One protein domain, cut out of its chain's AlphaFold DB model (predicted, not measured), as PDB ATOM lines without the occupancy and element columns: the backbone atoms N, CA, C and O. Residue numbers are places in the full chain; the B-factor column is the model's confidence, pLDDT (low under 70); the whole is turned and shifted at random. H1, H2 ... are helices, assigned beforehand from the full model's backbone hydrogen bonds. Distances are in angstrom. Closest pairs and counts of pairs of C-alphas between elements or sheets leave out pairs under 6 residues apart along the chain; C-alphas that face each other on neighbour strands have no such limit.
ATOM      1  N   LEU A  55     -42.482  46.164 -41.049       36.09
ATOM      2  CA  LEU A  55     -42.622  45.863 -39.629       36.09
ATOM      3  C   LEU A  55     -43.821  44.921 -39.476       36.09
ATOM      4  O   LEU A  55     -44.963  45.325 -39.690       36.09
ATOM      5  N   SER A  56     -43.549  43.656 -39.164       36.56
ATOM      6  CA  SER A  56     -44.573  42.666 -38.848       36.56
ATOM      7  C   SER A  56     -45.304  43.036 -37.559       36.56
ATOM      8  O   SER A  56     -44.709  43.635 -36.669       36.56
ATOM      9  N   ASP A  57     -46.550  42.581 -37.403       37.38
ATOM     10  CA  ASP A  57     -47.309  42.720 -36.145       37.38
ATOM     11  C   ASP A  57     -46.691  41.935 -34.955       37.38
ATOM     12  O   ASP A  57     -47.176  42.018 -33.826       37.38
ATOM     13  N   ASP A  58     -45.617  41.173 -35.194       43.06
ATOM     14  CA  ASP A  58     -44.741  40.621 -34.158       43.06
ATOM     15  C   ASP A  58     -43.796  41.712 -33.620       43.06
ATOM     16  O   ASP A  58     -43.008  42.298 -34.361       43.06
ATOM     17  N   LEU A  59     -43.857  41.950 -32.306       52.28
ATOM     18  CA  LEU A  59     -43.031  42.913 -31.566       52.28
ATOM     19  C   LEU A  59     -41.557  42.476 -31.402       52.28
ATOM     20  O   LEU A  59     -40.777  43.188 -30.769       52.28
ATOM     21  N   SER A  60     -41.166  41.306 -31.907       55.81
ATOM     22  CA  SER A  60     -39.792  40.803 -31.853       55.81
ATOM     23  C   SER A  60     -38.903  41.405 -32.961       55.81
ATOM     24  O   SER A  60     -39.281  41.362 -34.132       55.81
ATOM     25  N   PRO A  61     -37.688  41.914 -32.658       72.69
ATOM     26  CA  PRO A  61     -36.795  42.444 -33.688       72.69
ATOM     27  C   PRO A  61     -36.396  41.381 -34.733       72.69
ATOM     28  O   PRO A  61     -36.140  40.237 -34.343       72.69
ATOM     29  N   PRO A  62     -36.249  41.732 -36.030       77.81
ATOM     30  CA  PRO A  62     -35.991  40.768 -37.110       77.81
ATOM     31  C   PRO A  62     -34.821  39.801 -36.868       77.81
ATOM     32  O   PRO A  62     -34.905  38.624 -37.213       77.81
ATOM     33  N   ALA A  63     -33.758  40.262 -36.201       82.56
ATOM     34  CA  ALA A  63     -32.596  39.452 -35.842       82.56
ATOM     35  C   ALA A  63     -32.912  38.269 -34.907       82.56
ATOM     36  O   ALA A  63     -32.092  37.364 -34.784       82.56
ATOM     37  N   PHE A  64     -34.060  38.249 -34.223       82.62
ATOM     38  CA  PHE A  64     -34.472  37.110 -33.393       82.62
ATOM     39  C   PHE A  64     -35.069  35.955 -34.200       82.62
ATOM     40  O   PHE A  64     -35.065  34.832 -33.696       82.62
ATOM     41  N   SER A  65     -35.460  36.214 -35.451       82.38
ATOM     42  CA  SER A  65     -35.869  35.216 -36.447       82.38
ATOM     43  C   SER A  65     -34.713  34.764 -37.357       82.38
ATOM     44  O   SER A  65     -34.878  33.835 -38.142       82.38
ATOM     45  N   GLU A  66     -33.543  35.408 -37.265       86.31
ATOM     46  CA  GLU A  66     -32.301  34.990 -37.931       86.31
ATOM     47  C   GLU A  66     -31.552  33.917 -37.113       86.31
ATOM     48  O   GLU A  66     -31.822  33.702 -35.927       86.31
ATOM     49  N   ASP A  67     -30.573  33.248 -37.735       88.06
ATOM     50  CA  ASP A  67     -29.743  32.247 -37.058       88.06
ATOM     51  C   ASP A  67     -29.076  32.831 -35.786       88.06
ATOM     52  O   ASP A  67     -28.548  33.953 -35.823       88.06
ATOM     53  N   PRO A  68     -29.035  32.089 -34.656       87.31
ATOM     54  CA  PRO A  68     -28.432  32.565 -33.413       87.31
ATOM     55  C   PRO A  68     -27.002  33.101 -33.560       87.31
ATOM     56  O   PRO A  68     -26.629  34.029 -32.844       87.31
ATOM     57  N   ILE A  69     -26.184  32.566 -34.469       87.56
ATOM     58  CA  ILE A  69     -24.823  33.057 -34.736       87.56
ATOM     59  C   ILE A  69     -24.879  34.470 -35.324       87.56
ATOM     60  O   ILE A  69     -24.159  35.356 -34.855       87.56
ATOM     61  N   ILE A  70     -25.757  34.699 -36.302       88.62
ATOM     62  CA  ILE A  70     -25.943  35.999 -36.957       88.62
ATOM     63  C   ILE A  70     -26.448  37.032 -35.936       88.62
ATOM     64  O   ILE A  70     -25.819  38.079 -35.756       88.62
ATOM     65  N   ARG A  71     -27.492  36.689 -35.165       89.56
ATOM     66  CA  ARG A  71     -28.013  37.515 -34.061       89.56
ATOM     67  C   ARG A  71     -26.928  37.903 -33.056       89.56
ATOM     68  O   ARG A  71     -26.785  39.075 -32.705       89.56
ATOM     69  N   ASN A  72     -26.149  36.928 -32.585       87.56
ATOM     70  CA  ASN A  72     -25.099  37.167 -31.593       87.56
ATOM     71  C   ASN A  72     -23.969  38.049 -32.139       87.56
ATOM     72  O   ASN A  72     -23.420  38.856 -31.387       87.56
ATOM     73  N   ILE A  73     -23.640  37.941 -33.431       88.88
ATOM     74  CA  ILE A  73     -22.697  38.849 -34.098       88.88
ATOM     75  C   ILE A  73     -23.257  40.272 -34.107       88.88
ATOM     76  O   ILE A  73     -22.560  41.179 -33.651       88.88
ATOM     77  N   TYR A  74     -24.510  40.475 -34.532       88.19
ATOM     78  CA  TYR A  74     -25.122  41.806 -34.541       88.19
ATOM     79  C   TYR A  74     -25.110  42.454 -33.151       88.19
ATOM     80  O   TYR A  74     -24.624  43.574 -33.000       88.19
ATOM     81  N   ILE A  75     -25.566  41.738 -32.115       83.81
ATOM     82  CA  ILE A  75     -25.597  42.264 -30.741       83.81
ATOM     83  C   ILE A  75     -24.184  42.639 -30.267       83.81
ATOM     84  O   ILE A  75     -23.996  43.697 -29.671       83.81
ATOM     85  N   ARG A  76     -23.164  41.814 -30.538       85.19
ATOM     86  CA  ARG A  76     -21.777  42.093 -30.113       85.19
ATOM     87  C   ARG A  76     -21.185  43.310 -30.818       85.19
ATOM     88  O   ARG A  76     -20.588  44.151 -30.151       85.19
ATOM     89  N   VAL A  77     -21.401  43.435 -32.125       82.75
ATOM     90  CA  VAL A  77     -20.964  44.602 -32.909       82.75
ATOM     91  C   VAL A  77     -21.700  45.871 -32.450       82.75
ATOM     92  O   VAL A  77     -21.078  46.925 -32.313       82.75
ATOM     93  N   PHE A  78     -22.988  45.777 -32.097       80.06
ATOM     94  CA  PHE A  78     -23.736  46.891 -31.502       80.06
ATOM     95  C   PHE A  78     -23.185  47.315 -30.133       80.06
ATOM     96  O   PHE A  78     -23.015  48.507 -29.878       80.06
ATOM     97  N   LEU A  79     -22.842  46.361 -29.257       74.31
ATOM     98  CA  LEU A  79     -22.208  46.654 -27.963       74.31
ATOM     99  C   LEU A  79     -20.857  47.371 -28.135       74.31
ATOM    100  O   LEU A  79     -20.544  48.275 -27.357       74.31
ATOM    101  N   ASP A  80     -20.077  47.013 -29.159       69.44
ATOM    102  CA  ASP A  80     -18.813  47.682 -29.484       69.44
ATOM    103  C   ASP A  80     -19.018  49.143 -29.930       69.44
ATOM    104  O   ASP A  80     -18.245  50.022 -29.539       69.44
ATOM    105  N   VAL A  81     -20.091  49.447 -30.665       67.81
ATOM    106  CA  VAL A  81     -20.484  50.834 -30.981       67.81
ATOM    107  C   VAL A  81     -20.969  51.566 -29.726       67.81
ATOM    108  O   VAL A  81     -20.487  52.660 -29.419       67.81
ATOM    109  N   ALA A  82     -21.885  50.958 -28.970       60.38
ATOM    110  CA  ALA A  82     -22.558  51.582 -27.832       60.38
ATOM    111  C   ALA A  82     -21.630  51.856 -26.631       60.38
ATOM    112  O   ALA A  82     -21.822  52.846 -25.924       60.38
ATOM    113  N   PHE A  83     -20.628  51.000 -26.393       62.72
ATOM    114  CA  PHE A  83     -19.763  51.075 -25.207       62.72
ATOM    115  C   PHE A  83     -18.272  51.261 -25.503       62.72
ATOM    116  O   PHE A  83     -17.570  51.828 -24.663       62.72
ATOM    117  N   ASN A  84     -17.785  50.793 -26.656       64.56
ATOM    118  CA  ASN A  84     -16.351  50.763 -26.974       64.56
ATOM    119  C   ASN A  84     -15.956  51.764 -28.081       64.56
ATOM    120  O   ASN A  84     -14.780  51.844 -28.434       64.56
ATOM    121  N   HIS A  85     -16.904  52.580 -28.562       60.34
ATOM    122  CA  HIS A  85     -16.714  53.619 -29.584       60.34
ATOM    123  C   HIS A  85     -16.205  53.091 -30.941       60.34
ATOM    124  O   HIS A  85     -15.431  53.769 -31.624       60.34
ATOM    125  N   ALA A  86     -16.631  51.890 -31.353       65.75
ATOM    126  CA  ALA A  86     -16.336  51.382 -32.691       65.75
ATOM    127  C   ALA A  86     -16.882  52.328 -33.781       65.75
ATOM    128  O   ALA A  86     -18.017  52.796 -33.716       65.75
ATOM    129  N   THR A  87     -16.060  52.623 -34.791       69.50
ATOM    130  CA  THR A  87     -16.431  53.520 -35.897       69.50
ATOM    131  C   THR A  87     -17.253  52.789 -36.960       69.50
ATOM    132  O   THR A  87     -17.137  51.572 -37.103       69.50
ATOM    133  N   HIS A  88     -18.007  53.519 -37.792       68.19
ATOM    134  CA  HIS A  88     -18.776  52.927 -38.902       68.19
ATOM    135  C   HIS A  88     -17.887  52.089 -39.845       68.19
ATOM    136  O   HIS A  88     -18.292  51.023 -40.304       68.19
ATOM    137  N   ALA A  89     -16.646  52.532 -40.087       70.31
ATOM    138  CA  ALA A  89     -15.659  51.778 -40.859       70.31
ATOM    139  C   ALA A  89     -15.249  50.465 -40.163       70.31
ATOM    140  O   ALA A  89     -15.151  49.420 -40.812       70.31
ATOM    141  N   SER A  90     -15.055  50.496 -38.838       74.88
ATOM    142  CA  SER A  90     -14.768  49.298 -38.044       74.88
ATOM    143  C   SER A  90     -15.940  48.314 -38.075       74.88
ATOM    144  O   SER A  90     -15.706  47.134 -38.317       74.88
ATOM    145  N   VAL A  91     -17.181  48.792 -37.930       77.38
ATOM    146  CA  VAL A  91     -18.409  47.980 -38.029       77.38
ATOM    147  C   VAL A  91     -18.530  47.320 -39.403       77.38
ATOM    148  O   VAL A  91     -18.657  46.099 -39.480       77.38
ATOM    149  N   LYS A  92     -18.407  48.091 -40.496       82.38
ATOM    150  CA  LYS A  92     -18.456  47.559 -41.872       82.38
ATOM    151  C   LYS A  92     -17.392  46.480 -42.095       82.38
ATOM    152  O   LYS A  92     -17.677  45.450 -42.701       82.38
ATOM    153  N   THR A  93     -16.189  46.672 -41.547       85.81
ATOM    154  CA  THR A  93     -15.092  45.691 -41.631       85.81
ATOM    155  C   THR A  93     -15.383  44.429 -40.813       85.81
ATOM    156  O   THR A  93     -15.187  43.326 -41.324       85.81
ATOM    157  N   GLN A  94     -15.871  44.564 -39.574       88.75
ATOM    158  CA  GLN A  94     -16.222  43.434 -38.705       88.75
ATOM    159  C   GLN A  94     -17.332  42.578 -39.327       88.75
ATOM    160  O   GLN A  94     -17.143  41.376 -39.505       88.75
ATOM    161  N   LEU A  95     -18.455  43.190 -39.723       89.38
ATOM    162  CA  LEU A  95     -19.597  42.477 -40.307       89.38
ATOM    163  C   LEU A  95     -19.234  41.796 -41.629       89.38
ATOM    164  O   LEU A  95     -19.522  40.613 -41.800       89.38
ATOM    165  N   SER A  96     -18.517  42.491 -42.521       87.62
ATOM    166  CA  SER A  96     -18.046  41.898 -43.782       87.62
ATOM    167  C   SER A  96     -17.101  40.714 -43.542       87.62
ATOM    168  O   SER A  96     -17.192  39.697 -44.226       87.62
ATOM    169  N   SER A  97     -16.214  40.813 -42.543       88.62
ATOM    170  CA  SER A  97     -15.298  39.721 -42.175       88.62
ATOM    171  C   SER A  97     -16.047  38.515 -41.605       88.62
ATOM    172  O   SER A  97     -15.738  37.380 -41.960       88.62
ATOM    173  N   HIS A  98     -17.056  38.753 -40.760       91.19
ATOM    174  CA  HIS A  98     -17.928  37.702 -40.243       91.19
ATOM    175  C   HIS A  98     -18.710  37.013 -41.365       91.19
ATOM    176  O   HIS A  98     -18.648  35.789 -41.462       91.19
ATOM    177  N   ARG A  99     -19.360  37.766 -42.261       89.44
ATOM    178  CA  ARG A  99     -20.105  37.211 -43.404       89.44
ATOM    179  C   ARG A  99     -19.215  36.337 -44.293       89.44
ATOM    180  O   ARG A  99     -19.575  35.196 -44.566       89.44
ATOM    181  N   SER A 100     -18.020  36.809 -44.658       86.56
ATOM    182  CA  SER A 100     -17.049  36.023 -45.437       86.56
ATOM    183  C   SER A 100     -16.614  34.732 -44.732       86.56
ATOM    184  O   SER A 100     -16.507  33.687 -45.372       86.56
ATOM    185  N   ALA A 101     -16.388  34.771 -43.414       86.88
ATOM    186  CA  ALA A 101     -16.015  33.585 -42.642       86.88
ATOM    187  C   ALA A 101     -17.157  32.557 -42.546       86.88
ATOM    188  O   ALA A 101     -16.908  31.352 -42.616       86.88
ATOM    189  N   LEU A 102     -18.406  33.017 -42.413       88.75
ATOM    190  CA  LEU A 102     -19.585  32.150 -42.365       88.75
ATOM    191  C   LEU A 102     -19.895  31.537 -43.740       88.75
ATOM    192  O   LEU A 102     -20.178  30.344 -43.810       88.75
ATOM    193  N   LEU A 103     -19.747  32.294 -44.835       86.19
ATOM    194  CA  LEU A 103     -19.892  31.774 -46.202       86.19
ATOM    195  C   LEU A 103     -18.880  30.651 -46.492       86.19
ATOM    196  O   LEU A 103     -19.277  29.558 -46.889       86.19
ATOM    197  N   ALA A 104     -17.598  30.863 -46.175       82.88
ATOM    198  CA  ALA A 104     -16.569  29.824 -46.302       82.88
ATOM    199  C   ALA A 104     -16.835  28.600 -45.393       82.88
ATOM    200  O   ALA A 104     -16.471  27.470 -45.724       82.88
ATOM    201  N   SER A 105     -17.494  28.799 -44.245       82.06
ATOM    202  CA  SER A 105     -17.941  27.701 -43.378       82.06
ATOM    203  C   SER A 105     -19.105  26.914 -43.996       82.06
ATOM    204  O   SER A 105     -19.077  25.680 -43.948       82.06
ATOM    205  N   ASN A 106     -20.079  27.586 -44.624       82.88
ATOM    206  CA  ASN A 106     -21.176  26.945 -45.362       82.88
ATOM    207  C   ASN A 106     -20.650  26.083 -46.519       82.88
ATOM    208  O   ASN A 106     -21.066  24.934 -46.654       82.88
ATOM    209  N   GLU A 107     -19.684  26.585 -47.296       79.12
ATOM    210  CA  GLU A 107     -19.025  25.826 -48.377       79.12
ATOM    211  C   GLU A 107     -18.342  24.541 -47.874       79.12
ATOM    212  O   GLU A 107     -18.263  23.548 -48.597       79.12
ATOM    213  N   SER A 108     -17.896  24.514 -46.611       74.62
ATOM    214  CA  SER A 108     -17.315  23.317 -45.982       74.62
ATOM    215  C   SER A 108     -18.343  22.258 -45.547       74.62
ATOM    216  O   SER A 108     -17.955  21.175 -45.101       74.62
ATOM    217  N   GLY A 109     -19.645  22.558 -45.649       65.25
ATOM    218  CA  GLY A 109     -20.753  21.615 -45.461       65.25
ATOM    219  C   GLY A 109     -20.993  21.117 -44.030       65.25
ATOM    220  O   GLY A 109     -21.739  20.160 -43.845       65.25
ATOM    221  N   ARG A 110     -20.359  21.714 -43.009       62.75
ATOM    222  CA  ARG A 110     -20.439  21.215 -41.616       62.75
ATOM    223  C   ARG A 110     -21.692  21.659 -40.866       62.75
ATOM    224  O   ARG A 110     -22.267  20.856 -40.141       62.75
ATOM    225  N   HIS A 111     -22.094  22.915 -41.038       68.31
ATOM    226  CA  HIS A 111     -23.313  23.496 -40.477       68.31
ATOM    227  C   HIS A 111     -23.832  24.549 -41.465       68.31
ATOM    228  O   HIS A 111     -23.172  25.579 -41.598       68.31
ATOM    229  N   PRO A 112     -24.935  24.294 -42.193       77.31
ATOM    230  CA  PRO A 112     -25.525  25.288 -43.076       77.31
ATOM    231  C   PRO A 112     -26.238  26.358 -42.245       77.31
ATOM    232  O   PRO A 112     -27.141  26.048 -41.473       77.31
ATOM    233  N   ILE A 113     -25.817  27.607 -42.411       82.38
ATOM    234  CA  ILE A 113     -26.457  28.796 -41.845       82.38
ATOM    235  C   ILE A 113     -27.267  29.462 -42.960       82.38
ATOM    236  O   ILE A 113     -26.719  29.777 -44.020       82.38
ATOM    237  N   GLU A 114     -28.562  29.655 -42.729       81.56
ATOM    238  CA  GLU A 114     -29.471  30.330 -43.661       81.56
ATOM    239  C   GLU A 114     -29.389  31.864 -43.502       81.56
ATOM    240  O   GLU A 114     -28.979  32.375 -42.461       81.56
ATOM    241  N   GLY A 115     -29.728  32.618 -44.555       79.31
ATOM    242  CA  GLY A 115     -29.755  34.090 -44.529       79.31
ATOM    243  C   GLY A 115     -28.398  34.811 -44.636       79.31
ATOM    244  O   GLY A 115     -28.359  36.038 -44.564       79.31
ATOM    245  N   LEU A 116     -27.275  34.103 -44.839       83.81
ATOM    246  CA  LEU A 116     -25.946  34.729 -45.011       83.81
ATOM    247  C   LEU A 116     -25.845  35.663 -46.230       83.81
ATOM    248  O   LEU A 116     -25.015  36.575 -46.263       83.81
ATOM    249  N   ASP A 117     -26.675  35.437 -47.237       80.50
ATOM    250  CA  ASP A 117     -26.852  36.293 -48.402       80.50
ATOM    251  C   ASP A 117     -27.461  37.656 -48.026       80.50
ATOM    252  O   ASP A 117     -26.993  38.667 -48.545       80.50
ATOM    253  N   THR A 118     -28.381  37.709 -47.057       81.31
ATOM    254  CA  THR A 118     -29.029  38.948 -46.575       81.31
ATOM    255  C   THR A 118     -28.452  39.509 -45.264       81.31
ATOM    256  O   THR A 118     -28.965  40.502 -44.738       81.31
ATOM    257  N   MET A 119     -27.372  38.910 -44.742       87.62
ATOM    258  CA  MET A 119     -26.715  39.318 -43.492       87.62
ATOM    259  C   MET A 119     -26.260  40.788 -43.521       87.62
ATOM    260  O   MET A 119     -25.506  41.208 -44.406       87.62
ATOM    261  N   ALA A 120     -26.654  41.557 -42.502       83.62
ATOM    262  CA  ALA A 120     -26.349  42.982 -42.395       83.62
ATOM    263  C   ALA A 120     -24.834  43.258 -42.396       83.62
ATOM    264  O   ALA A 120     -24.069  42.657 -41.638       83.62
ATOM    265  N   CYS A 121     -24.403  44.198 -43.242       85.50
ATOM    266  CA  CYS A 121     -22.990  44.552 -43.452       85.50
ATOM    267  C   CYS A 121     -22.660  46.021 -43.129       85.50
ATOM    268  O   CYS A 121     -21.506  46.439 -43.242       85.50
ATOM    269  N   THR A 122     -23.648  46.815 -42.710       78.50
ATOM    270  CA  THR A 122     -23.480  48.217 -42.300       78.50
ATOM    271  C   THR A 122     -24.106  48.438 -40.926       78.50
ATOM    272  O   THR A 122     -24.982  47.680 -40.516       78.50
ATOM    273  N   LEU A 123     -23.676  49.485 -40.211       68.50
ATOM    274  CA  LEU A 123     -24.245  49.814 -38.899       68.50
ATOM    275  C   LEU A 123     -25.767  50.018 -38.992       68.50
ATOM    276  O   LEU A 123     -26.502  49.340 -38.291       68.50
ATOM    277  N   ARG A 124     -26.230  50.818 -39.959       63.84
ATOM    278  CA  ARG A 124     -27.654  51.122 -40.184       63.84
ATOM    279  C   ARG A 124     -28.517  49.890 -40.500       63.84
ATOM    280  O   ARG A 124     -29.668  49.823 -40.080       63.84
ATOM    281  N   THR A 125     -27.991  48.915 -41.251       72.00
ATOM    282  CA  THR A 125     -28.735  47.667 -41.528       72.00
ATOM    283  C   THR A 125     -28.785  46.764 -40.301       72.00
ATOM    284  O   THR A 125     -29.845  46.228 -39.992       72.00
ATOM    285  N   LEU A 126     -27.683  46.654 -39.555       77.31
ATOM    286  CA  LEU A 126     -27.622  45.931 -38.282       77.31
ATOM    287  C   LEU A 126     -28.564  46.538 -37.234       77.31
ATOM    288  O   LEU A 126     -29.279  45.809 -36.553       77.31
ATOM    289  N   GLU A 127     -28.594  47.864 -37.142       64.50
ATOM    290  CA  GLU A 127     -29.461  48.641 -36.255       64.50
ATOM    291  C   GLU A 127     -30.939  48.360 -36.550       64.50
ATOM    292  O   GLU A 127     -31.688  47.991 -35.646       64.50
ATOM    293  N   ARG A 128     -31.335  48.360 -37.830       69.56
ATOM    294  CA  ARG A 128     -32.679  47.931 -38.259       69.56
ATOM    295  C   ARG A 128     -32.987  46.466 -37.930       69.56
ATOM    296  O   ARG A 128     -34.070  46.192 -37.425       69.56
ATOM    297  N   ARG A 129     -32.059  45.522 -38.163       73.50
ATOM    298  CA  ARG A 129     -32.268  44.098 -37.811       73.50
ATOM    299  C   ARG A 129     -32.443  43.896 -36.300       73.50
ATOM    300  O   ARG A 129     -33.213  43.034 -35.889       73.50
ATOM    301  N   LEU A 130     -31.761  44.689 -35.477       70.62
ATOM    302  CA  LEU A 130     -31.882  44.662 -34.016       70.62
ATOM    303  C   LEU A 130     -33.050  45.500 -33.465       70.62
ATOM    304  O   LEU A 130     -33.333  45.392 -32.276       70.62
ATOM    305  N   GLY A 131     -33.726  46.316 -34.283       62.53
ATOM    306  CA  GLY A 131     -34.784  47.229 -33.826       62.53
ATOM    307  C   GLY A 131     -34.269  48.449 -33.045       62.53
ATOM    308  O   GLY A 131     -34.998  49.010 -32.235       62.53
ATOM    309  N   VAL A 132     -33.011  48.853 -33.253       55.78
ATOM    310  CA  VAL A 132     -32.314  49.878 -32.457       55.78
ATOM    311  C   VAL A 132     -31.787  51.003 -33.360       55.78
ATOM    312  O   VAL A 132     -30.734  50.846 -33.954       55.78
ATOM    313  N   ASP A 133     -32.476  52.146 -33.475       53.97
ATOM    314  CA  ASP A 133     -32.032  53.290 -34.313       53.97
ATOM    315  C   ASP A 133     -31.757  54.551 -33.456       53.97
ATOM    316  O   ASP A 133     -32.702  55.172 -32.957       53.97
ATOM    317  N   PRO A 134     -30.478  54.910 -33.204       48.34
ATOM    318  CA  PRO A 134     -30.128  55.979 -32.266       48.34
ATOM    319  C   PRO A 134     -29.360  57.185 -32.850       48.34
ATOM    320  O   PRO A 134     -29.076  58.115 -32.087       48.34
TER     321      PRO A 134
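AT A GLANCE: This is residues 55 to 134 of the 749 residues of an uncharacterized protein of Phlebiopsis gigantea 11061_1 CR5-6 (UniProt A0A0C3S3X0). Two long helices, H1 and H2, make a helical hairpin, and a short third helix, H3, packs slantwise on it, on residues 74 to 78 of H1 and residues 88 to 92 of H2. The long link of residues 108 to 122 folds back from the far end of H2 to bring the chain to H3, and a lead-in of residues 55 to 67 with no named element comes before H1. The printed part has 80 residues with three named helices, in the order H1, H2, H3, and no named strand; the class is all helix. It is compact, with a radius of gyration of the C-alphas of 12.8 A, and its outline is flat, spanning 38 by 33 by 16 A.

IN THESE COORDINATES: The printed part begins at Leu 55, with its C-alpha at (-42.622, 45.863, -39.629). H1, residues 68 to 84, begins at C-alpha 68 at (-28.432, 32.565, -33.413) and is 22.8 A long from first to last C-alpha. H2, residues 88 to 107, is the longest helix at 28.7 A and ends at C-alpha 107 at (-19.025, 25.826, -48.377). H3, residues 123 to 130, is 10.4 A long and ends at C-alpha 130 at (-31.882, 44.662, -34.016).

HOW THE PARTS SIT: H1 and H2 form a hairpin through a tight link of 3 residues. They touch, and their closest C-alphas are those of Val 77 and Val 91, 6.6 A apart. They run opposite ways at a shallow tilt of 18 degrees. H2 touches H1 with residues 91 to 98 alone. H1 touches H3 with residues 74 to 78 alone; the closest C-alphas are those of Tyr 74 and Leu 126, 6.1 A apart. These two run opposite ways at a steep tilt of 55 degrees. H2 and H3 only just touch, with 3 pairs of C-alphas within 8 A, and residues 88 to 92 alone of H2 take part. The closest C-alphas are those of Val 91 and Leu 123, 6.2 A apart. H2 and H3 run the same way at a steep tilt of 61 degrees. The helix packing is only just mostly crossed, with 1 of the 3 touching pairs at a shallow tilt. In H1, H2 and H3 every O i to N i+4 pair is within hydrogen-bond range.

THE WHOLE: The two C-alphas farthest apart are those of Gly 109 and Pro 134, at 38.0 A. The printed part has no cut. The link from H2 to H3 is long, with 15 residues. The mean pLDDT of the printed part is 75.0, and 26 residues are under 70, among them residues 55 to 60, 80 to 88 and 131 to 134.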